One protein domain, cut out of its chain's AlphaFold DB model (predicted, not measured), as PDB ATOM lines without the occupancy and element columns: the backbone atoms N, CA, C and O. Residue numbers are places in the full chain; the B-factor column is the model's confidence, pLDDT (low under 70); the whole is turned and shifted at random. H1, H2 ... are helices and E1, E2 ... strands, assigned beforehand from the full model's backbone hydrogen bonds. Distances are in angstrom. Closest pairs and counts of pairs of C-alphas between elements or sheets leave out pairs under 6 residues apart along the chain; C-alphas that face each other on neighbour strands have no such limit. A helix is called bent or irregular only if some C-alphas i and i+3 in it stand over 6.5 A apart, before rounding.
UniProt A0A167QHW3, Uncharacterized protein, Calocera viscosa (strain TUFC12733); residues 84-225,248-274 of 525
ATOM      1  N   SER A  84     -23.849  27.789  -2.495       97.69
ATOM      2  CA  SER A  84     -25.248  28.087  -2.142       97.69
ATOM      3  C   SER A  84     -25.677  27.371  -0.853       97.69
ATOM      4  O   SER A  84     -25.848  26.153  -0.838       97.69
ATOM      5  N   ILE A  85     -25.874  28.107   0.243       98.06
ATOM      6  CA  ILE A  85     -26.424  27.559   1.498       98.06
ATOM      7  C   ILE A  85     -27.956  27.606   1.457       98.06
ATOM      8  O   ILE A  85     -28.533  28.614   1.063       98.06
ATOM      9  N   ILE A  86     -28.620  26.536   1.896       98.12
ATOM     10  CA  ILE A  86     -30.082  26.423   1.928       98.12
ATOM     11  C   ILE A  86     -30.565  26.270   3.371       98.12
ATOM     12  O   ILE A  86     -30.284  25.276   4.053       98.12
ATOM     13  N   ILE A  87     -31.337  27.256   3.815       96.44
ATOM     14  CA  ILE A  87     -31.974  27.303   5.131       96.44
ATOM     15  C   ILE A  87     -33.470  27.094   4.934       96.44
ATOM     16  O   ILE A  87     -34.063  27.704   4.053       96.44
ATOM     17  N   ILE A  88     -34.074  26.237   5.754       95.19
ATOM     18  CA  ILE A  88     -35.529  26.068   5.826       95.19
ATOM     19  C   ILE A  88     -35.971  26.711   7.135       95.19
ATOM     20  O   ILE A  88     -35.390  26.415   8.180       95.19
ATOM     21  N   TRP A  89     -36.961  27.599   7.083       93.12
ATOM     22  CA  TRP A  89     -37.407  28.348   8.251       93.12
ATOM     23  C   TRP A  89     -38.931  28.442   8.330       93.12
ATOM     24  O   TRP A  89     -39.582  28.866   7.378       93.12
ATOM     25  N   LYS A  90     -39.485  28.066   9.490       88.88
ATOM     26  CA  LYS A  90     -40.934  28.000   9.757       88.88
ATOM     27  C   LYS A  90     -41.383  28.834  10.969       88.88
ATOM     28  O   LYS A  90     -42.480  28.648  11.481       88.88
ATOM     29  N   ASN A  91     -40.524  29.707  11.494       84.31
ATOM     30  CA  ASN A  91     -40.816  30.502  12.692       84.31
ATOM     31  C   ASN A  91     -40.823  32.004  12.365       84.31
ATOM     32  O   ASN A  91     -40.421  32.417  11.277       84.31
ATOM     33  N   GLY A  92     -41.205  32.835  13.334       87.00
ATOM     34  CA  GLY A  92     -40.957  34.277  13.269       87.00
ATOM     35  C   GLY A  92     -39.468  34.635  13.392       87.00
ATOM     36  O   GLY A  92     -38.587  33.770  13.337       87.00
ATOM     37  N   ALA A  93     -39.195  35.922  13.605       86.94
ATOM     38  CA  ALA A  93     -37.852  36.415  13.888       86.94
ATOM     39  C   ALA A  93     -37.273  35.775  15.164       86.94
ATOM     40  O   ALA A  93     -37.938  35.717  16.200       86.94
ATOM     41  N   ALA A  94     -36.015  35.341  15.103       86.06
ATOM     42  CA  ALA A  94     -35.247  34.862  16.246       86.06
ATOM     43  C   ALA A  94     -34.037  35.770  16.483       86.06
ATOM     44  O   ALA A  94     -33.460  36.304  15.536       86.06
ATOM     45  N   ALA A  95     -33.641  35.925  17.749       81.00
ATOM     46  CA  ALA A  95     -32.702  36.966  18.161       81.00
ATOM     47  C   ALA A  95     -31.377  36.946  17.372       81.00
ATOM     48  O   ALA A  95     -30.932  38.004  16.950       81.00
ATOM     49  N   TYR A  96     -30.793  35.767  17.106       81.88
ATOM     50  CA  TYR A  96     -29.520  35.590  16.377       81.88
ATOM     51  C   TYR A  96     -29.484  36.172  14.955       81.88
ATOM     52  O   TYR A  96     -28.404  36.503  14.455       81.88
ATOM     53  N   MET A  97     -30.634  36.260  14.283       87.75
ATOM     54  CA  MET A  97     -30.698  36.422  12.828       87.75
ATOM     55  C   MET A  97     -29.946  37.628  12.250       87.75
ATOM     56  O   MET A  97     -29.320  37.431  11.211       87.75
ATOM     57  N   PRO A  98     -29.946  38.839  12.850       86.00
ATOM     58  CA  PRO A  98     -29.252  39.986  12.265       86.00
ATOM     59  C   PRO A  98     -27.764  39.708  12.043       86.00
ATOM     60  O   PRO A  98     -27.248  39.955  10.955       86.00
ATOM     61  N   ASN A  99     -27.093  39.096  13.023       84.12
ATOM     62  CA  ASN A  99     -25.665  38.808  12.925       84.12
ATOM     63  C   ASN A  99     -25.378  37.684  11.911       84.12
ATOM     64  O   ASN A  99     -24.411  37.787  11.154       84.12
ATOM     65  N   PHE A 100     -26.248  36.667  11.808       90.69
ATOM     66  CA  PHE A 100     -26.168  35.678  10.725       90.69
ATOM     67  C   PHE A 100     -26.317  36.346   9.347       90.69
ATOM     68  O   PHE A 100     -25.433  36.211   8.499       90.69
ATOM     69  N   VAL A 101     -27.380  37.129   9.135       91.50
ATOM     70  CA  VAL A 101     -27.668  37.832   7.871       91.50
ATOM     71  C   VAL A 101     -26.510  38.740   7.458       91.50
ATOM     72  O   VAL A 101     -26.106  38.741   6.297       91.50
ATOM     73  N   GLN A 102     -25.909  39.469   8.395       87.44
ATOM     74  CA  GLN A 102     -24.759  40.321   8.101       87.44
ATOM     75  C   GLN A 102     -23.498  39.526   7.745       87.44
ATOM     76  O   GLN A 102     -22.791  39.894   6.806       87.44
ATOM     77  N   SER A 103     -23.251  38.403   8.426       90.12
ATOM     78  CA  SER A 103     -22.147  37.493   8.093       90.12
ATOM     79  C   SER A 103     -22.307  36.849   6.701       90.12
ATOM     80  O   SER A 103     -21.324  36.641   5.983       90.12
ATOM     81  N   VAL A 104     -23.552  36.632   6.256       93.56
ATOM     82  CA  VAL A 104     -23.888  36.245   4.876       93.56
ATOM     83  C   VAL A 104     -23.589  37.384   3.901       93.56
ATOM     84  O   VAL A 104     -22.864  37.160   2.932       93.56
ATOM     85  N   LEU A 105     -24.083  38.602   4.164       91.12
ATOM     86  CA  LEU A 105     -23.912  39.771   3.286       91.12
ATOM     87  C   LEU A 105     -22.439  40.148   3.062       91.12
ATOM     88  O   LEU A 105     -22.056  40.518   1.948       91.12
ATOM     89  N   ALA A 106     -21.593  39.990   4.083       88.19
ATOM     90  CA  ALA A 106     -20.147  40.163   3.959       88.19
ATOM     91  C   ALA A 106     -19.504  39.151   2.985       88.19
ATOM     92  O   ALA A 106     -18.572  39.477   2.251       88.19
ATOM     93  N   ASN A 107     -20.052  37.936   2.898       91.62
ATOM     94  CA  ASN A 107     -19.549  36.845   2.061       91.62
ATOM     95  C   ASN A 107     -20.097  36.836   0.614       91.62
ATOM     96  O   ASN A 107     -19.934  35.836  -0.088       91.62
ATOM     97  N   LYS A 108     -20.684  37.935   0.112       91.31
ATOM     98  CA  LYS A 108     -21.342  38.014  -1.219       91.31
ATOM     99  C   LYS A 108     -20.512  37.602  -2.446       91.31
ATOM    100  O   LYS A 108     -21.083  37.293  -3.486       91.31
ATOM    101  N   ALA A 109     -19.181  37.582  -2.352       89.19
ATOM    102  CA  ALA A 109     -18.282  37.107  -3.416       89.19
ATOM    103  C   ALA A 109     -17.942  35.599  -3.327       89.19
ATOM    104  O   ALA A 109     -17.247  35.054  -4.186       89.19
ATOM    105  N   SER A 110     -18.384  34.934  -2.258       93.12
ATOM    106  CA  SER A 110     -18.084  33.538  -1.909       93.12
ATOM    107  C   SER A 110     -19.336  32.663  -1.914       93.12
ATOM    108  O   SER A 110     -19.277  31.497  -2.295       93.12
ATOM    109  N   LEU A 111     -20.441  33.243  -1.445       95.25
ATOM    110  CA  LEU A 111     -21.632  32.566  -0.959       95.25
ATOM    111  C   LEU A 111     -22.895  33.283  -1.446       95.25
ATOM    112  O   LEU A 111     -22.932  34.512  -1.473       95.25
ATOM    113  N   GLU A 112     -23.948  32.523  -1.715       96.62
ATOM    114  CA  GLU A 112     -25.339  32.966  -1.605       96.62
ATOM    115  C   GLU A 112     -26.123  32.079  -0.621       96.62
ATOM    116  O   GLU A 112     -25.746  30.939  -0.346       96.62
ATOM    117  N   VAL A 113     -27.225  32.606  -0.090       97.94
ATOM    118  CA  VAL A 113     -28.174  31.886   0.765       97.94
ATOM    119  C   VAL A 113     -29.548  31.865   0.107       97.94
ATOM    120  O   VAL A 113     -30.095  32.911  -0.242       97.94
ATOM    121  N   LEU A 114     -30.133  30.677  -0.005       98.06
ATOM    122  CA  LEU A 114     -31.556  30.491  -0.248       98.06
ATOM    123  C   LEU A 114     -32.256  30.284   1.098       98.06
ATOM    124  O   LEU A 114     -32.056  29.272   1.773       98.06
ATOM    125  N   TRP A 115     -33.079  31.252   1.482       97.69
ATOM    126  CA  TRP A 115     -33.943  31.185   2.650       97.69
ATOM    127  C   TRP A 115     -35.318  30.679   2.213       97.69
ATOM    128  O   TRP A 115     -36.110  31.418   1.630       97.69
ATOM    129  N   VAL A 116     -35.586  29.399   2.457       97.50
ATOM    130  CA  VAL A 116     -36.873  28.753   2.188       97.50
ATOM    131  C   VAL A 116     -37.783  28.991   3.389       97.50
ATOM    132  O   VAL A 116     -37.756  28.250   4.373       97.50
ATOM    133  N   GLY A 117     -38.566  30.064   3.319       95.94
ATOM    134  CA  GLY A 117     -39.621  30.345   4.282       95.94
ATOM    135  C   GLY A 117     -40.821  29.441   4.017       95.94
ATOM    136  O   GLY A 117     -41.366  29.456   2.915       95.94
ATOM    137  N   VAL A 118     -41.245  28.674   5.017       93.81
ATOM    138  CA  VAL A 118     -42.457  27.848   4.964       93.81
ATOM    139  C   VAL A 118     -43.478  28.469   5.909       93.81
ATOM    140  O   VAL A 118     -43.286  28.444   7.123       93.81
ATOM    141  N   LYS A 119     -44.540  29.066   5.363       91.62
ATOM    142  CA  LYS A 119     -45.569  29.739   6.171       91.62
ATOM    143  C   LYS A 119     -46.594  28.752   6.720       91.62
ATOM    144  O   LYS A 119     -46.940  27.768   6.062       91.62
ATOM    145  N   TRP A 120     -47.113  29.027   7.911       83.62
ATOM    146  CA  TRP A 120     -48.216  28.268   8.499       83.62
ATOM    147  C   TRP A 120     -49.522  28.517   7.735       83.62
ATOM    148  O   TRP A 120     -49.728  29.578   7.151       83.62
ATOM    149  N   ALA A 121     -50.469  27.578   7.805       84.69
ATOM    150  CA  ALA A 121     -51.760  27.668   7.107       84.69
ATOM    151  C   ALA A 121     -52.645  28.890   7.476       84.69
ATOM    152  O   ALA A 121     -53.656  29.132   6.820       84.69
ATOM    153  N   HIS A 122     -52.290  29.649   8.519       85.19
ATOM    154  CA  HIS A 122     -52.964  30.886   8.935       85.19
ATOM    155  C   HIS A 122     -52.154  32.165   8.632       85.19
ATOM    156  O   HIS A 122     -52.622  33.266   8.916       85.19
ATOM    157  N   GLU A 123     -50.956  32.036   8.058       88.56
ATOM    158  CA  GLU A 123     -50.082  33.146   7.675       88.56
ATOM    159  C   GLU A 123     -50.231  33.474   6.184       88.56
ATOM    160  O   GLU A 123     -50.269  32.602   5.312       88.56
ATOM    161  N   THR A 124     -50.271  34.764   5.857       86.69
ATOM    162  CA  THR A 124     -50.320  35.238   4.466       86.69
ATOM    163  C   THR A 124     -48.932  35.255   3.820       86.69
ATOM    164  O   THR A 124     -48.789  34.868   2.655       86.69
ATOM    165  N   THR A 125     -47.913  35.641   4.588       92.00
ATOM    166  CA  THR A 125     -46.517  35.874   4.183       92.00
ATOM    167  C   THR A 125     -45.545  35.060   5.036       92.00
ATOM    168  O   THR A 125     -45.754  34.923   6.235       92.00
ATOM    169  N   CYS A 126     -44.453  34.580   4.441       94.56
ATOM    170  CA  CYS A 126     -43.345  33.974   5.183       94.56
ATOM    171  C   CYS A 126     -42.482  35.038   5.877       94.56
ATOM    172  O   CYS A 126     -42.420  36.177   5.414       94.56
ATOM    173  N   PHE A 127     -41.749  34.651   6.924       93.62
ATOM    174  CA  PHE A 127     -40.724  35.507   7.528       93.62
ATOM    175  C   PHE A 127     -39.571  35.800   6.545       93.62
ATOM    176  O   PHE A 127     -38.944  34.875   6.019       93.62
ATOM    177  N   ASP A 128     -39.278  37.088   6.345       94.00
ATOM    178  CA  ASP A 128     -38.224  37.599   5.466       94.00
ATOM    179  C   ASP A 128     -37.054  38.176   6.296       94.00
ATOM    180  O   ASP A 128     -37.206  39.223   6.932       94.00
ATOM    181  N   PRO A 129     -35.861  37.551   6.289       92.31
ATOM    182  CA  PRO A 129     -34.711  38.004   7.078       92.31
ATOM    183  C   PRO A 129     -34.059  39.298   6.547       92.31
ATOM    184  O   PRO A 129     -33.124  39.806   7.167       92.31
ATOM    185  N   LEU A 130     -34.515  39.827   5.406       92.56
ATOM    186  CA  LEU A 130     -34.105  41.110   4.830       92.56
ATOM    187  C   LEU A 130     -35.235  42.155   4.851       92.56
ATOM    188  O   LEU A 130     -35.133  43.170   4.148       92.56
ATOM    189  N   GLU A 131     -36.329  41.942   5.587       92.00
ATOM    190  CA  GLU A 131     -37.372  42.963   5.729       92.00
ATOM    191  C   GLU A 131     -36.793  44.238   6.373       92.00
ATOM    192  O   GLU A 131     -36.095  44.194   7.384       92.00
ATOM    193  N   GLY A 132     -37.006  45.389   5.726       84.75
ATOM    194  CA  GLY A 132     -36.443  46.678   6.150       84.75
ATOM    195  C   GLY A 132     -34.911  46.813   6.068       84.75
ATOM    196  O   GLY A 132     -34.392  47.883   6.382       84.75
ATOM    197  N   HIS A 133     -34.166  45.784   5.646       85.38
ATOM    198  CA  HIS A 133     -32.703  45.829   5.648       85.38
ATOM    199  C   HIS A 133     -32.155  46.723   4.510       85.38
ATOM    200  O   HIS A 133     -32.460  46.472   3.343       85.38
ATOM    201  N   PRO A 134     -31.295  47.728   4.786       80.94
ATOM    202  CA  PRO A 134     -30.864  48.702   3.773       80.94
ATOM    203  C   PRO A 134     -30.018  48.086   2.648       80.94
ATOM    204  O   PRO A 134     -30.023  48.582   1.529       80.94
ATOM    205  N   GLY A 135     -29.318  46.982   2.924       76.75
ATOM    206  CA  GLY A 135     -28.536  46.230   1.936       76.75
ATOM    207  C   GLY A 135     -29.322  45.153   1.178       76.75
ATOM    208  O   GLY A 135     -28.711  44.181   0.750       76.75
ATOM    209  N   ARG A 136     -30.659  45.248   1.095       86.56
ATOM    210  CA  ARG A 136     -31.520  44.255   0.418       86.56
ATOM    211  C   ARG A 136     -31.290  44.212  -1.096       86.56
ATOM    212  O   ARG A 136     -31.255  43.132  -1.681       86.56
ATOM    213  N   GLU A 137     -31.115  45.365  -1.737       83.44
ATOM    214  CA  GLU A 137     -30.787  45.428  -3.164       83.44
ATOM    215  C   GLU A 137     -29.342  44.963  -3.398       83.44
ATOM    216  O   GLU A 137     -28.396  45.503  -2.829       83.44
ATOM    217  N   GLY A 138     -29.168  43.924  -4.221       82.81
ATOM    218  CA  GLY A 138     -27.864  43.281  -4.418       82.81
ATOM    219  C   GLY A 138     -27.412  42.377  -3.261       82.81
ATOM    220  O   GLY A 138     -26.241  41.991  -3.225       82.81
ATOM    221  N   ALA A 139     -28.309  42.023  -2.333       90.50
ATOM    222  CA  ALA A 139     -28.047  40.996  -1.331       90.50
ATOM    223  C   ALA A 139     -27.770  39.629  -1.978       90.50
ATOM    224  O   ALA A 139     -28.407  39.234  -2.953       90.50
ATOM    225  N   ASN A 140     -26.874  38.856  -1.367       94.69
ATOM    226  CA  ASN A 140     -26.645  37.446  -1.682       94.69
ATOM    227  C   ASN A 140     -27.574  36.504  -0.887       94.69
ATOM    228  O   ASN A 140     -27.245  35.335  -0.710       94.69
ATOM    229  N   LEU A 141     -28.713  36.992  -0.391       95.81
ATOM    230  CA  LEU A 141     -29.722  36.202   0.317       95.81
ATOM    231  C   LEU A 141     -31.061  36.357  -0.418       95.81
ATOM    232  O   LEU A 141     -31.564  37.468  -0.579       95.81
ATOM    233  N   LYS A 142     -31.616  35.234  -0.884       95.69
ATOM    234  CA  LYS A 142     -32.890  35.131  -1.607       95.69
ATOM    235  C   LYS A 142     -33.963  34.545  -0.689       95.69
ATOM    236  O   LYS A 142     -33.702  33.532  -0.044       95.69
ATOM    237  N   LEU A 143     -35.171  35.107  -0.689       96.44
ATOM    238  CA  LEU A 143     -36.345  34.487  -0.065       96.44
ATOM    239  C   LEU A 143     -37.112  33.648  -1.098       96.44
ATOM    240  O   LEU A 143     -37.544  34.175  -2.121       96.44
ATOM    241  N   LEU A 144     -37.337  32.373  -0.789       97.44
ATOM    242  CA  LEU A 144     -38.347  31.528  -1.423       97.44
ATOM    243  C   LEU A 144     -39.454  31.299  -0.391       97.44
ATOM    244  O   LEU A 144     -39.212  30.655   0.625       97.44
ATOM    245  N   CYS A 145     -40.640  31.861  -0.619       96.88
ATOM    246  CA  CYS A 145     -41.774  31.729   0.294       96.88
ATOM    247  C   CYS A 145     -42.760  30.680  -0.228       96.88
ATOM    248  O   CYS A 145     -43.287  30.842  -1.327       96.88
ATOM    249  N   LEU A 146     -43.006  29.637   0.566       96.56
ATOM    250  CA  LEU A 146     -43.841  28.483   0.229       96.56
ATOM    251  C   LEU A 146     -44.937  28.271   1.282       96.56
ATOM    252  O   LEU A 146     -44.743  28.536   2.471       96.56
ATOM    253  N   THR A 147     -46.075  27.730   0.860       94.50
ATOM    254  CA  THR A 147     -46.987  26.979   1.735       94.50
ATOM    255  C   THR A 147     -46.374  25.636   2.145       94.50
ATOM    256  O   THR A 147     -45.432  25.144   1.520       94.50
ATOM    257  N   GLU A 148     -46.937  25.007   3.180       91.88
ATOM    258  CA  GLU A 148     -46.565  23.638   3.564       91.88
ATOM    259  C   GLU A 148     -46.825  22.642   2.422       91.88
ATOM    260  O   GLU A 148     -45.990  21.775   2.163       91.88
ATOM    261  N   ASP A 149     -47.930  22.818   1.688       93.31
ATOM    262  CA  ASP A 149     -48.258  22.000   0.521       93.31
ATOM    263  C   ASP A 149     -47.197  22.151  -0.574       93.31
ATOM    264  O   ASP A 149     -46.648  21.148  -1.019       93.31
ATOM    265  N   GLU A 150     -46.861  23.367  -1.016       96.06
ATOM    266  CA  GLU A 150     -45.825  23.589  -2.042       96.06
ATOM    267  C   GLU A 150     -44.479  22.979  -1.616       96.06
ATOM    268  O   GLU A 150     -43.868  22.231  -2.380       96.06
ATOM    269  N   TYR A 151     -44.067  23.212  -0.367       95.56
ATOM    270  CA  TYR A 151     -42.844  22.653   0.207       95.56
ATOM    271  C   TYR A 151     -42.808  21.113   0.160       95.56
ATOM    272  O   TYR A 151     -41.784  20.531  -0.217       95.56
ATOM    273  N   TRP A 152     -43.906  20.434   0.508       94.88
ATOM    274  CA  TRP A 152     -43.969  18.969   0.477       94.88
ATOM    275  C   TRP A 152     -44.183  18.393  -0.927       94.88
ATOM    276  O   TRP A 152     -43.631  17.335  -1.229       94.88
ATOM    277  N   ASN A 153     -44.895  19.099  -1.812       96.94
ATOM    278  CA  ASN A 153     -44.994  18.746  -3.230       96.94
ATOM    279  C   ASN A 153     -43.596  18.731  -3.880       96.94
ATOM    280  O   ASN A 153     -43.250  17.737  -4.508       96.94
ATOM    281  N   MET A 154     -42.754  19.751  -3.650       97.75
ATOM    282  CA  MET A 154     -41.377  19.789  -4.181       97.75
ATOM    283  C   MET A 154     -40.528  18.593  -3.722       97.75
ATOM    284  O   MET A 154     -39.814  17.993  -4.526       97.75
ATOM    285  N   HIS A 155     -40.624  18.210  -2.444       96.81
ATOM    286  CA  HIS A 155     -39.934  17.024  -1.927       96.81
ATOM    287  C   HIS A 155     -40.459  15.741  -2.578       96.81
ATOM    288  O   HIS A 155     -39.661  14.941  -3.068       96.81
ATOM    289  N   ARG A 156     -41.786  15.556  -2.622       97.06
ATOM    290  CA  ARG A 156     -42.416  14.416  -3.298       97.06
ATOM    291  C   ARG A 156     -41.931  14.311  -4.736       97.06
ATOM    292  O   ARG A 156     -41.512  13.233  -5.129       97.06
ATOM    293  N   ASP A 157     -42.006  15.390  -5.507       98.12
ATOM    294  CA  ASP A 157     -41.783  15.349  -6.952       98.12
ATOM    295  C   ASP A 157     -40.326  15.045  -7.301       98.12
ATOM    296  O   ASP A 157     -40.097  14.155  -8.115       98.12
ATOM    297  N   TYR A 158     -39.353  15.637  -6.595       97.88
ATOM    298  CA  TYR A 158     -37.937  15.271  -6.729       97.88
ATOM    299  C   TYR A 158     -37.696  13.762  -6.510       97.88
ATOM    300  O   TYR A 158     -37.049  13.098  -7.324       97.88
ATOM    301  N   PHE A 159     -38.230  13.189  -5.422       97.25
ATOM    302  CA  PHE A 159     -38.053  11.758  -5.156       97.25
ATOM    303  C   PHE A 159     -38.851  10.890  -6.137       97.25
ATOM    304  O   PHE A 159     -38.335   9.887  -6.621       97.25
ATOM    305  N   CYS A 160     -40.086  11.268  -6.465       97.94
ATOM    306  CA  CYS A 160     -40.977  10.463  -7.294       97.94
ATOM    307  C   CYS A 160     -40.682  10.517  -8.795       97.94
ATOM    308  O   CYS A 160     -40.991   9.540  -9.477       97.94
ATOM    309  N   GLU A 161     -40.052  11.577  -9.308       97.38
ATOM    310  CA  GLU A 161     -39.440  11.573 -10.640       97.38
ATOM    311  C   GLU A 161     -38.360  10.485 -10.705       97.38
ATOM    312  O   GLU A 161     -38.409   9.598 -11.556       97.38
ATOM    313  N   ARG A 162     -37.433  10.489  -9.737       95.12
ATOM    314  CA  ARG A 162     -36.322   9.532  -9.679       95.12
ATOM    315  C   ARG A 162     -36.762   8.093  -9.385       95.12
ATOM    316  O   ARG A 162     -36.150   7.152  -9.886       95.12
ATOM    317  N   TRP A 163     -37.794   7.913  -8.565       97.06
ATOM    318  CA  TRP A 163     -38.365   6.605  -8.231       97.06
ATOM    319  C   TRP A 163     -39.329   6.062  -9.298       97.06
ATOM    320  O   TRP A 163     -39.633   4.872  -9.269       97.06
ATOM    321  N   GLY A 164     -39.822   6.903 -10.214       97.44
ATOM    322  CA  GLY A 164     -40.831   6.522 -11.207       97.44
ATOM    323  C   GLY A 164     -42.234   6.294 -10.626       97.44
ATOM    324  O   GLY A 164     -42.962   5.443 -11.133       97.44
ATOM    325  N   CYS A 165     -42.613   7.019  -9.565       98.12
ATOM    326  CA  CYS A 165     -43.891   6.816  -8.868       98.12
ATOM    327  C   CYS A 165     -45.108   6.976  -9.792       98.12
ATOM    328  O   CYS A 165     -45.264   8.001 -10.467       98.12
ATOM    329  N   ASN A 166     -46.060   6.049  -9.687       97.50
ATOM    330  CA  ASN A 166     -47.425   6.284 -10.160       97.50
ATOM    331  C   ASN A 166     -48.203   7.213  -9.200       97.50
ATOM    332  O   ASN A 166     -47.757   7.498  -8.090       97.50
ATOM    333  N   ASP A 167     -49.383   7.692  -9.598       97.69
ATOM    334  CA  ASP A 167     -50.111   8.715  -8.827       97.69
ATOM    335  C   ASP A 167     -50.625   8.231  -7.453       97.69
ATOM    336  O   ASP A 167     -50.785   9.040  -6.537       97.69
ATOM    337  N   VAL A 168     -50.812   6.918  -7.258       97.38
ATOM    338  CA  VAL A 168     -51.124   6.336  -5.939       97.38
ATOM    339  C   VAL A 168     -49.892   6.375  -5.031       97.38
ATOM    340  O   VAL A 168     -50.001   6.774  -3.873       97.38
ATOM    341  N   GLU A 169     -48.715   6.032  -5.562       97.19
ATOM    342  CA  GLU A 169     -47.440   6.110  -4.831       97.19
ATOM    343  C   GLU A 169     -47.080   7.561  -4.496       97.19
ATOM    344  O   GLU A 169     -46.739   7.849  -3.354       97.19
ATOM    345  N   LYS A 170     -47.239   8.495  -5.446       97.56
ATOM    346  CA  LYS A 170     -47.069   9.941  -5.214       97.56
ATOM    347  C   LYS A 170     -47.904  10.422  -4.032       97.56
ATOM    348  O   LYS A 170     -47.398  11.162  -3.190       97.56
ATOM    349  N   LYS A 171     -49.170   9.993  -3.950       97.00
ATOM    350  CA  LYS A 171     -50.028  10.317  -2.810       97.00
ATOM    351  C   LYS A 171     -49.522   9.673  -1.515       97.00
ATOM    352  O   LYS A 171     -49.352  10.384  -0.535       97.00
ATOM    353  N   GLN A 172     -49.241   8.370  -1.509       95.31
ATOM    354  CA  GLN A 172     -48.763   7.661  -0.310       95.31
ATOM    355  C   GLN A 172     -47.458   8.255   0.247       95.31
ATOM    356  O   GLN A 172     -47.315   8.404   1.458       95.31
ATOM    357  N   VAL A 173     -46.528   8.634  -0.634       94.75
ATOM    358  CA  VAL A 173     -45.277   9.318  -0.280       94.75
ATOM    359  C   VAL A 173     -45.554  10.687   0.345       94.75
ATOM    360  O   VAL A 173     -44.968  10.994   1.381       94.75
ATOM    361  N   LEU A 174     -46.460  11.483  -0.237       95.31
ATOM    362  CA  LEU A 174     -46.832  12.800   0.292       95.31
ATOM    363  C   LEU A 174     -47.521  12.704   1.658       95.31
ATOM    364  O   LEU A 174     -47.112  13.388   2.593       95.31
ATOM    365  N   ASP A 175     -48.523  11.830   1.780       93.06
ATOM    366  CA  ASP A 175     -49.264  11.600   3.023       93.06
ATOM    367  C   ASP A 175     -48.279  11.221   4.157       93.06
ATOM    368  O   ASP A 175     -48.335  11.791   5.248       93.06
ATOM    369  N   ALA A 176     -47.295  10.354   3.874       90.88
ATOM    370  CA  ALA A 176     -46.248   9.962   4.824       90.88
ATOM    371  C   ALA A 176     -45.209  11.068   5.121       90.88
ATOM    372  O   ALA A 176     -44.703  11.150   6.241       90.88
ATOM    373  N   MET A 177     -44.870  11.929   4.152       90.94
ATOM    374  CA  MET A 177     -44.021  13.113   4.389       90.94
ATOM    375  C   MET A 177     -44.697  14.102   5.353       90.94
ATOM    376  O   MET A 177     -44.063  14.560   6.307       90.94
ATOM    377  N   ILE A 178     -45.989  14.373   5.149       89.88
ATOM    378  CA  ILE A 178     -46.786  15.287   5.980       89.88
ATOM    379  C   ILE A 178     -47.011  14.704   7.385       89.88
ATOM    380  O   ILE A 178     -46.850  15.418   8.377       89.88
ATOM    381  N   GLU A 179     -47.311  13.404   7.506       87.19
ATOM    382  CA  GLU A 179     -47.412  12.729   8.811       87.19
ATOM    383  C   GLU A 179     -46.095  12.839   9.599       87.19
ATOM    384  O   GLU A 179     -46.090  13.160  10.792       87.19
ATOM    385  N   ARG A 180     -44.952  12.656   8.923       83.69
ATOM    386  CA  ARG A 180     -43.622  12.727   9.540       83.69
ATOM    387  C   ARG A 180     -43.243  14.123  10.039       83.69
ATOM    388  O   ARG A 180     -42.528  14.220  11.041       83.69
ATOM    389  N   GLN A 181     -43.724  15.190   9.397       83.81
ATOM    390  CA  GLN A 181     -43.447  16.575   9.805       83.81
ATOM    391  C   GLN A 181     -43.763  16.829  11.283       83.81
ATOM    392  O   GLN A 181     -43.037  17.559  11.953       83.81
ATOM    393  N   GLN A 182     -44.809  16.183  11.809       79.62
ATOM    394  CA  GLN A 182     -45.249  16.327  13.201       79.62
ATOM    395  C   GLN A 182     -44.191  15.875  14.229       79.62
ATOM    396  O   GLN A 182     -44.310  16.194  15.411       79.62
ATOM    397  N   LYS A 183     -43.153  15.145  13.791       78.94
ATOM    398  CA  LYS A 183     -41.989  14.764  14.604       78.94
ATOM    399  C   LYS A 183     -40.667  15.385  14.137       78.94
ATOM    400  O   LYS A 183     -39.802  15.623  14.975       78.94
ATOM    401  N   ASP A 184     -40.497  15.680  12.847       78.88
ATOM    402  CA  ASP A 184     -39.290  16.340  12.313       78.88
ATOM    403  C   ASP A 184     -39.398  17.879  12.336       78.88
ATOM    404  O   ASP A 184     -39.301  18.560  11.315       78.88
ATOM    405  N   TYR A 185     -39.578  18.445  13.533       75.38
ATOM    406  CA  TYR A 185     -39.712  19.896  13.742       75.38
ATOM    407  C   TYR A 185     -38.442  20.707  13.395       75.38
ATOM    408  O   TYR A 185     -38.478  21.936  13.392       75.38
ATOM    409  N   GLN A 186     -37.322  20.031  13.115       75.94
ATOM    410  CA  GLN A 186     -36.048  20.632  12.700       75.94
ATOM    411  C   GLN A 186     -35.824  20.562  11.175       75.94
ATOM    412  O   GLN A 186     -34.818  21.072  10.680       75.94
ATOM    413  N   HIS A 187     -36.742  19.943  10.416       85.19
ATOM    414  CA  HIS A 187     -36.589  19.666   8.979       85.19
ATOM    415  C   HIS A 187     -35.267  18.922   8.659       85.19
ATOM    416  O   HIS A 187     -34.591  19.201   7.656       85.19
ATOM    417  N   SER A 188     -34.874  18.009   9.551       83.94
ATOM    418  CA  SER A 188     -33.618  17.254   9.539       83.94
ATOM    419  C   SER A 188     -33.620  16.104   8.527       83.94
ATOM    420  O   SER A 188     -32.596  15.824   7.902       83.94
ATOM    421  N   PHE A 189     -34.764  15.453   8.294       88.25
ATOM    422  CA  PHE A 189     -34.788  14.198   7.547       88.25
ATOM    423  C   PHE A 189     -34.506  14.374   6.048       88.25
ATOM    424  O   PHE A 189     -33.860  13.531   5.438       88.25
ATOM    425  N   PHE A 190     -34.910  15.486   5.437       91.06
ATOM    426  CA  PHE A 190     -34.586  15.758   4.028       91.06
ATOM    427  C   PHE A 190     -33.353  16.659   3.845       91.06
ATOM    428  O   PHE A 190     -33.067  17.131   2.743       91.06
ATOM    429  N   ARG A 191     -32.568  16.875   4.913       92.50
ATOM    430  CA  ARG A 191     -31.445  17.826   4.941       92.50
ATOM    431  C   ARG A 191     -30.340  17.505   3.920       92.50
ATOM    432  O   ARG A 191     -29.817  18.439   3.319       92.50
ATOM    433  N   LEU A 192     -30.085  16.222   3.626       93.88
ATOM    434  CA  LEU A 192     -29.163  15.772   2.562       93.88
ATOM    435  C   LEU A 192     -29.612  16.085   1.122       93.88
ATOM    436  O   LEU A 192     -28.781  16.030   0.220       93.88
ATOM    437  N   TRP A 193     -30.891  16.385   0.880       95.44
ATOM    438  CA  TRP A 193     -31.433  16.539  -0.479       95.44
ATOM    439  C   TRP A 193     -31.815  17.975  -0.842       95.44
ATOM    440  O   TRP A 193     -32.157  18.234  -1.995       95.44
ATOM    441  N   ARG A 194     -31.687  18.930   0.094       96.06
ATOM    442  CA  ARG A 194     -32.048  20.347  -0.111       96.06
ATOM    443  C   ARG A 194     -31.430  20.934  -1.392       96.06
ATOM    444  O   ARG A 194     -32.140  21.579  -2.155       96.06
ATOM    445  N   GLY A 195     -30.150  20.662  -1.675       96.94
ATOM    446  CA  GLY A 195     -29.457  21.147  -2.882       96.94
ATOM    447  C   GLY A 195     -30.003  20.645  -4.222       96.94
ATOM    448  O   GLY A 195     -29.714  21.244  -5.255       96.94
ATOM    449  N   TYR A 196     -30.792  19.570  -4.208       97.06
ATOM    450  CA  TYR A 196     -31.402  18.978  -5.399       97.06
ATOM    451  C   TYR A 196     -32.890  19.332  -5.485       97.06
ATOM    452  O   TYR A 196     -33.331  19.816  -6.522       97.06
ATOM    453  N   VAL A 197     -33.623  19.232  -4.366       97.69
ATOM    454  CA  VAL A 197     -35.034  19.658  -4.247       97.69
ATOM    455  C   VAL A 197     -35.216  21.143  -4.591       97.69
ATOM    456  O   VAL A 197     -36.192  21.508  -5.237       97.69
ATOM    457  N   PHE A 198     -34.267  22.007  -4.210       97.81
ATOM    458  CA  PHE A 198     -34.310  23.449  -4.495       97.81
ATOM    459  C   PHE A 198     -33.316  23.889  -5.589       97.81
ATOM    460  O   PHE A 198     -32.960  25.070  -5.657       97.81
ATOM    461  N   ARG A 199     -32.863  22.963  -6.455       96.25
ATOM    462  CA  ARG A 199     -31.841  23.219  -7.495       96.25
ATOM    463  C   ARG A 199     -32.175  24.411  -8.401       96.25
ATOM    464  O   ARG A 199     -31.268  25.142  -8.780       96.25
ATOM    465  N   GLU A 200     -33.449  24.626  -8.721       95.94
ATOM    466  CA  GLU A 200     -33.896  25.708  -9.616       95.94
ATOM    467  C   GLU A 200     -33.849  27.114  -8.983       95.94
ATOM    468  O   GLU A 200     -33.957  28.117  -9.688       95.94
ATOM    469  N   HIS A 201     -33.670  27.214  -7.660       97.00
ATOM    470  CA  HIS A 201     -33.687  28.486  -6.921       97.00
ATOM    471  C   HIS A 201     -32.288  28.951  -6.458       97.00
ATOM    472  O   HIS A 201     -32.081  30.129  -6.129       97.00
ATOM    473  N   ILE A 202     -31.309  28.044  -6.461       95.88
ATOM    474  CA  ILE A 202     -29.892  28.338  -6.203       95.88
ATOM    475  C   ILE A 202     -29.143  28.710  -7.494       95.88
ATOM    476  O   ILE A 202     -29.654  28.563  -8.601       95.88
ATOM    477  N   ASN A 203     -27.930  29.246  -7.364       93.81
ATOM    478  CA  ASN A 203     -27.056  29.549  -8.494       93.81
ATOM    479  C   ASN A 203     -26.728  28.265  -9.299       93.81
ATOM    480  O   ASN A 203     -26.124  27.351  -8.736       93.81
ATOM    481  N   PRO A 204     -27.028  28.188 -10.613       92.19
ATOM    482  CA  PRO A 204     -26.676  27.024 -11.431       92.19
ATOM    483  C   PRO A 204     -25.156  26.835 -11.598       92.19
ATOM    484  O   PRO A 204     -24.712  25.715 -11.838       92.19
ATOM    485  N   ASP A 205     -24.357  27.893 -11.415       92.31
ATOM    486  CA  ASP A 205     -22.887  27.826 -11.411       92.31
ATOM    487  C   ASP A 205     -22.304  27.491 -10.014       92.31
ATOM    488  O   ASP A 205     -21.086  27.562  -9.810       92.31
ATOM    489  N   ALA A 206     -23.140  27.153  -9.020       94.12
ATOM    490  CA  ALA A 206     -22.674  26.762  -7.692       94.12
ATOM    491  C   ALA A 206     -21.841  25.470  -7.763       94.12
ATOM    492  O   ALA A 206     -22.259  24.452  -8.314       94.12
ATOM    493  N   ARG A 207     -20.649  25.502  -7.164       94.88
ATOM    494  CA  ARG A 207     -19.711  24.367  -7.091       94.88
ATOM    495  C   ARG A 207     -19.997  23.494  -5.870       94.88
ATOM    496  O   ARG A 207     -19.758  22.288  -5.895       94.88
ATOM    497  N   TRP A 208     -20.526  24.119  -4.823       97.44
ATOM    498  CA  TRP A 208     -20.942  23.508  -3.571       97.44
ATOM    499  C   TRP A 208     -22.329  24.027  -3.195       97.44
ATOM    500  O   TRP A 208     -22.632  25.202  -3.394       97.44
ATOM    501  N   TRP A 209     -23.148  23.175  -2.596       97.75
ATOM    502  CA  TRP A 209     -24.293  23.607  -1.805       97.75
ATOM    503  C   TRP A 209     -24.062  23.242  -0.337       97.75
ATOM    504  O   TRP A 209     -23.114  22.528  -0.005       97.75
ATOM    505  N   GLY A 210     -24.895  23.739   0.567       97.31
ATOM    506  CA  GLY A 210     -24.836  23.346   1.971       97.31
ATOM    507  C   GLY A 210     -26.082  23.728   2.748       97.31
ATOM    508  O   GLY A 210     -27.055  24.229   2.187       97.31
ATOM    509  N   TRP A 211     -26.035  23.531   4.057       96.62
ATOM    510  CA  TRP A 211     -27.011  24.069   5.001       96.62
ATOM    511  C   TRP A 211     -26.288  24.813   6.119       96.62
ATOM    512  O   TRP A 211     -25.139  24.500   6.424       96.62
ATOM    513  N   ALA A 212     -26.987  25.745   6.761       95.06
ATOM    514  CA  ALA A 212     -26.570  26.361   8.014       95.06
ATOM    515  C   ALA A 212     -27.770  26.455   8.965       95.06
ATOM    516  O   ALA A 212     -28.911  26.505   8.497       95.06
ATOM    517  N   ASP A 213     -27.516  26.503  10.271       92.19
ATOM    518  CA  ASP A 213     -28.495  26.996  11.243       92.19
ATOM    519  C   ASP A 213     -28.293  28.520  11.439       92.19
ATOM    520  O   ASP A 213     -27.144  28.981  11.464       92.19
ATOM    521  N   PRO A 214     -29.358  29.347  11.560       92.00
ATOM    522  CA  PRO A 214     -29.214  30.808  11.670       92.00
ATOM    523  C   PRO A 214     -28.631  31.313  13.003       92.00
ATOM    524  O   PRO A 214     -28.508  32.519  13.190       92.00
ATOM    525  N   ASP A 215     -28.290  30.417  13.931       89.25
ATOM    526  CA  ASP A 215     -27.559  30.683  15.178       89.25
ATOM    527  C   ASP A 215     -26.036  30.482  15.027       89.25
ATOM    528  O   ASP A 215     -25.300  30.310  16.008       89.25
ATOM    529  N   THR A 216     -25.563  30.522  13.784       91.06
ATOM    530  CA  THR A 216     -24.150  30.594  13.424       91.06
ATOM    531  C   THR A 216     -23.746  32.021  13.051       91.06
ATOM    532  O   THR A 216     -24.557  32.813  12.570       91.06
ATOM    533  N   PHE A 217     -22.466  32.346  13.225       90.56
ATOM    534  CA  PHE A 217     -21.847  33.496  12.564       90.56
ATOM    535  C   PHE A 217     -20.865  32.990  11.520       90.56
ATOM    536  O   PHE A 217     -19.928  32.262  11.857       90.56
ATOM    537  N   LEU A 218     -21.054  33.383  10.265       93.06
ATOM    538  CA  LEU A 218     -20.183  32.979   9.171       93.06
ATOM    539  C   LEU A 218     -18.888  33.801   9.173       93.06
ATOM    540  O   LEU A 218     -18.890  35.022   9.046       93.06
ATOM    541  N   GLY A 219     -17.761  33.108   9.296       91.75
ATOM    542  CA  GLY A 219     -16.435  33.670   9.086       91.75
ATOM    543  C   GLY A 219     -16.145  33.899   7.602       91.75
ATOM    544  O   GLY A 219     -17.035  33.975   6.752       91.75
ATOM    545  N   ASN A 220     -14.867  34.024   7.268       90.56
ATOM    546  CA  ASN A 220     -14.449  34.444   5.939       90.56
ATOM    547  C   ASN A 220     -14.243  33.244   5.011       90.56
ATOM    548  O   ASN A 220     -13.268  32.495   5.109       90.56
ATOM    549  N   PHE A 221     -15.161  33.068   4.061       92.44
ATOM    550  CA  PHE A 221     -15.086  31.941   3.137       92.44
ATOM    551  C   PHE A 221     -13.896  32.044   2.176       92.44
ATOM    552  O   PHE A 221     -13.384  31.011   1.762       92.44
ATOM    553  N   GLN A 222     -13.393  33.236   1.829       88.12
ATOM    554  CA  GLN A 222     -12.230  33.338   0.933       88.12
ATOM    555  C   GLN A 222     -10.951  32.814   1.608       88.12
ATOM    556  O   GLN A 222     -10.131  32.192   0.938       88.12
ATOM    557  N   THR A 223     -10.782  33.020   2.916       87.12
ATOM    558  CA  THR A 223      -9.580  32.609   3.666       87.12
ATOM    559  C   THR A 223      -9.687  31.202   4.258       87.12
ATOM    560  O   THR A 223      -8.670  30.508   4.341       87.12
ATOM    561  N   GLN A 224     -10.893  30.768   4.650       91.31
ATOM    562  CA  GLN A 224     -11.088  29.555   5.454       91.31
ATOM    563  C   GLN A 224     -11.818  28.401   4.753       91.31
ATOM    564  O   GLN A 224     -11.637  27.257   5.179       91.31
ATOM    565  N   PHE A 225     -12.586  28.641   3.682       94.31
ATOM    566  CA  PHE A 225     -13.210  27.552   2.916       94.31
ATOM    567  C   PHE A 225     -12.155  26.822   2.057       94.31
ATOM    568  O   PHE A 225     -11.290  27.483   1.473       94.31
ATOM    569  N   GLY A 248     -25.195  19.440  12.106       90.56
ATOM    570  CA  GLY A 248     -26.515  20.038  11.856       90.56
ATOM    571  C   GLY A 248     -26.421  21.534  11.530       90.56
ATOM    572  O   GLY A 248     -27.020  22.003  10.567       90.56
ATOM    573  N   HIS A 249     -25.538  22.248  12.226       91.62
ATOM    574  CA  HIS A 249     -25.379  23.700  12.114       91.62
ATOM    575  C   HIS A 249     -24.585  24.205  10.901       91.62
ATOM    576  O   HIS A 249     -24.787  25.355  10.518       91.62
ATOM    577  N   LEU A 250     -23.704  23.402  10.282       95.31
ATOM    578  CA  LEU A 250     -23.009  23.783   9.039       95.31
ATOM    579  C   LEU A 250     -22.391  22.568   8.324       95.31
ATOM    580  O   LEU A 250     -21.479  21.935   8.852       95.31
ATOM    581  N   CYS A 251     -22.820  22.268   7.095       96.81
ATOM    582  CA  CYS A 251     -22.206  21.221   6.267       96.81
ATOM    583  C   CYS A 251     -22.356  21.526   4.769       96.81
ATOM    584  O   CYS A 251     -23.321  22.181   4.366       96.81
ATOM    585  N   PHE A 252     -21.418  21.041   3.949       97.81
ATOM    586  CA  PHE A 252     -21.352  21.318   2.511       97.81
ATOM    587  C   PHE A 252     -21.203  20.055   1.667       97.81
ATOM    588  O   PHE A 252     -20.538  19.096   2.052       97.81
ATOM    589  N   PHE A 253     -21.778  20.099   0.471       97.75
ATOM    590  CA  PHE A 253     -21.840  19.009  -0.495       97.75
ATOM    591  C   PHE A 253     -21.475  19.553  -1.871       97.75
ATOM    592  O   PHE A 253     -21.946  20.618  -2.277       97.75
ATOM    593  N   ARG A 254     -20.618  18.843  -2.599       96.00
ATOM    594  CA  ARG A 254     -20.221  19.247  -3.945       96.00
ATOM    595  C   ARG A 254     -21.416  19.102  -4.892       96.00
ATOM    596  O   ARG A 254     -22.122  18.098  -4.874       96.00
ATOM    597  N   MET A 255     -21.647  20.110  -5.727       94.31
ATOM    598  CA  MET A 255     -22.731  20.101  -6.708       94.31
ATOM    599  C   MET A 255     -22.421  19.156  -7.874       94.31
ATOM    600  O   MET A 255     -21.320  19.168  -8.429       94.31
ATOM    601  N   GLY A 256     -23.428  18.379  -8.281       90.25
ATOM    602  CA  GLY A 256     -23.421  17.589  -9.512       90.25
ATOM    603  C   GLY A 256     -24.008  16.186  -9.355       90.25
ATOM    604  O   GLY A 256     -24.014  15.609  -8.266       90.25
ATOM    605  N   THR A 257     -24.446  15.620 -10.480       88.56
ATOM    606  CA  THR A 257     -25.074  14.292 -10.577       88.56
ATOM    607  C   THR A 257     -24.291  13.169  -9.870       88.56
ATOM    608  O   THR A 257     -24.919  12.380  -9.174       88.56
ATOM    609  N   PRO A 258     -22.939  13.105  -9.908       93.69
ATOM    610  CA  PRO A 258     -22.200  12.051  -9.207       93.69
ATOM    611  C   PRO A 258     -22.322  12.070  -7.676       93.69
ATOM    612  O   PRO A 258     -22.085  11.040  -7.053       93.69
ATOM    613  N   VAL A 259     -22.654  13.210  -7.058       95.19
ATOM    614  CA  VAL A 259     -22.886  13.316  -5.602       95.19
ATOM    615  C   VAL A 259     -24.351  13.030  -5.284       95.19
ATOM    616  O   VAL A 259     -24.659  12.278  -4.364       95.19
ATOM    617  N   GLU A 260     -25.249  13.566  -6.103       96.25
ATOM    618  CA  GLU A 260     -26.688  13.299  -6.090       96.25
ATOM    619  C   GLU A 260     -26.993  11.794  -6.185       96.25
ATOM    620  O   GLU A 260     -27.703  11.251  -5.345       96.25
ATOM    621  N   ASP A 261     -26.380  11.082  -7.135       96.12
ATOM    622  CA  ASP A 261     -26.529   9.634  -7.306       96.12
ATOM    623  C   ASP A 261     -26.022   8.838  -6.097       96.12
ATOM    624  O   ASP A 261     -26.661   7.866  -5.693       96.12
ATOM    625  N   LYS A 262     -24.910   9.265  -5.481       95.50
ATOM    626  CA  LYS A 262     -24.387   8.647  -4.252       95.50
ATOM    627  C   LYS A 262     -25.353   8.823  -3.084       95.50
ATOM    628  O   LYS A 262     -25.612   7.861  -2.373       95.50
ATOM    629  N   LEU A 263     -25.901  10.023  -2.895       95.38
ATOM    630  CA  LEU A 263     -26.851  10.318  -1.816       95.38
ATOM    631  C   LEU A 263     -28.193   9.601  -2.037       95.38
ATOM    632  O   LEU A 263     -28.762   9.051  -1.102       95.38
ATOM    633  N   ASN A 264     -28.660   9.512  -3.283       94.94
ATOM    634  CA  ASN A 264     -29.843   8.731  -3.656       94.94
ATOM    635  C   ASN A 264     -29.620   7.204  -3.600       94.94
ATOM    636  O   ASN A 264     -30.582   6.441  -3.627       94.94
ATOM    637  N   GLY A 265     -28.372   6.744  -3.460       94.62
ATOM    638  CA  GLY A 265     -28.023   5.364  -3.109       94.62
ATOM    639  C   GLY A 265     -28.270   5.011  -1.635       94.62
ATOM    640  O   GLY A 265     -27.838   3.949  -1.177       94.62
ATOM    641  N   TYR A 266     -28.906   5.898  -0.863       94.50
ATOM    642  CA  TYR A 266     -29.246   5.681   0.538       94.50
ATOM    643  C   TYR A 266     -30.312   4.575   0.697       94.50
ATOM    644  O   TYR A 266     -31.426   4.733   0.190       94.50
ATOM    645  N   PRO A 267     -30.045   3.470   1.431       91.31
ATOM    646  CA  PRO A 267     -30.904   2.277   1.428       91.31
ATOM    647  C   PRO A 267     -32.356   2.465   1.890       91.31
ATOM    648  O   PRO A 267     -33.157   1.542   1.722       91.31
ATOM    649  N   ASN A 268     -32.697   3.604   2.498       89.06
ATOM    650  CA  ASN A 268     -34.025   3.880   3.051       89.06
ATOM    651  C   ASN A 268     -34.781   4.989   2.273       89.06
ATOM    652  O   ASN A 268     -35.930   5.278   2.591       89.06
ATOM    653  N   LEU A 269     -34.172   5.556   1.217       90.94
ATOM    654  CA  LEU A 269     -34.802   6.453   0.224       90.94
ATOM    655  C   LEU A 269     -34.490   6.033  -1.232       90.94
ATOM    656  O   LEU A 269     -34.600   6.826  -2.161       90.94
ATOM    657  N   ILE A 270     -34.106   4.773  -1.451       93.44
ATOM    658  CA  ILE A 270     -33.811   4.230  -2.788       93.44
ATOM    659  C   ILE A 270     -35.079   3.961  -3.630       93.44
ATOM    660  O   ILE A 270     -34.999   3.886  -4.853       93.44
ATOM    661  N   SER A 271     -36.247   3.823  -2.994       95.38
ATOM    662  CA  SER A 271     -37.543   3.574  -3.643       95.38
ATOM    663  C   SER A 271     -38.714   4.051  -2.763       95.38
ATOM    664  O   SER A 271     -38.521   4.231  -1.553       95.38
ATOM    665  N   PRO A 272     -39.947   4.169  -3.306       95.06
ATOM    666  CA  PRO A 272     -41.126   4.556  -2.525       95.06
ATOM    667  C   PRO A 272     -41.434   3.510  -1.451       95.06
ATOM    668  O   PRO A 272     -41.726   3.841  -0.305       95.06
ATOM    669  N   SER A 273     -41.284   2.228  -1.801       93.88
ATOM    670  CA  SER A 273     -41.443   1.102  -0.881       93.88
ATOM    671  C   SER A 273     -40.426   1.123   0.261       93.88
ATOM    672  O   SER A 273     -40.818   0.942   1.410       93.88
ATOM    673  N   ALA A 274     -39.147   1.408  -0.011       92.00
ATOM    674  CA  ALA A 274     -38.117   1.490   1.024       92.00
ATOM    675  C   ALA A 274     -38.374   2.649   2.002       92.00
ATOM    676  O   ALA A 274     -38.181   2.479   3.207       92.00
TER     677      ALA A 274
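AT A GLANCE: This is residues 84 to 225 and 248 to 274 of the 525 residues of an uncharacterized protein of Calocera viscosa (strain TUFC12733) (UniProt A0A167QHW3). A strongly twisted sheet of five strands has H1 over one face; on the other face H4 packs on E1 and E4, while H2 stands up from the sheet, and H3, which is not on the sheet, packs on H2 at a steep tilt. The printed part has 169 residues, with six named helices and six named strands in the order E1 H1 E2 E3 H2 H3 H4 E4 E5 H5 E6 H6; the class is mixed, helices and strands. The sheet, in the order E3 E2 E1 E4 E6, is mixed. The whole is compact, with a radius of gyration of the C-alphas of 16.5 A and spans of 48 by 40 by 25 A.

HOW THE PARTS SIT: Start at the inner strand E2, residues 111 to 119. It is parallel to E1, residues 84 to 89, at 21 degrees, with N 87 and O 114 within hydrogen-bond range at 3.0 A. It is parallel to edge strand E3, residues 141 to 147, at 22 degrees (N 144 to O 115, 2.9 A). E1 is parallel to E4, residues 208 to 212, at 30 degrees (N 86 to O 210, 2.8 A). E4 is antiparallel to edge strand E6, residues 250 to 254, at 164 degrees (N 209 to O 253, 2.8 A). H1, residues 97 to 106, is on the sheet over E2; their closest C-alphas, of Val 104 and Leu 111, are 7.3 A apart. E1, H1 and E2 form a strand-helix-strand unit, two parallel neighbours with a helix between, its crossover right-handed. E5, residues 216 to 218, pairs with no named strand; its closest C-alpha to H1 is Leu 218, 5.0 A from Ser 103. H5, residues 221 to 224, is not on the sheet. On the opposite face from H1, H4, residues 191 to 197, is at a height of 7.9 A over the sheet; it is irregular, C-alphas 192 and 195 being 7.7 A apart. On the same face as H4, H2, residues 148 to 163, stands up at 62 degrees and touches H4 with residues 154 to 158 alone, closest at the C-alphas of Tyr 158 and Val 197, 5.8 A. H3, residues 167 to 181, touches H2 at a steep tilt of 51 degrees, opposite ways, closest at the C-alphas of Leu 174 and Arg 156, 5.9 A. H6, residues 257 to 264, only just touches H4, with 3 pairs of C-alphas within 8 A, closest at Leu 263 and Leu 192, 7.4 A. Every O i to N i+4 pair is within hydrogen-bond range in H1 and H3; H2 has 11 of 12, H6 3 of 4, H4 1 of 3 beside 1 of 4 O i to N i+3 pairs, and H5 is too short for one.

IN THESE COORDINATES: Find C-alpha 84 at (-25.248, 28.087, -2.142), where E1 begins. E2 covers 25.1 A, H2 22.3 A and H3 21.3 A from first to last C-alpha. H6 ends at C-alpha 264, (-29.843, 8.731, -3.656).

THE WHOLE: The C-alphas farthest apart, of Val 168 and Thr 223, are 50.1 A apart. Residues 226 to 247 are not printed; C-alphas 225 and 248 are 17.7 A apart across the cut. The link E2 to E3 is long, 21 residues. No printed residue is under 70 in pLDDT.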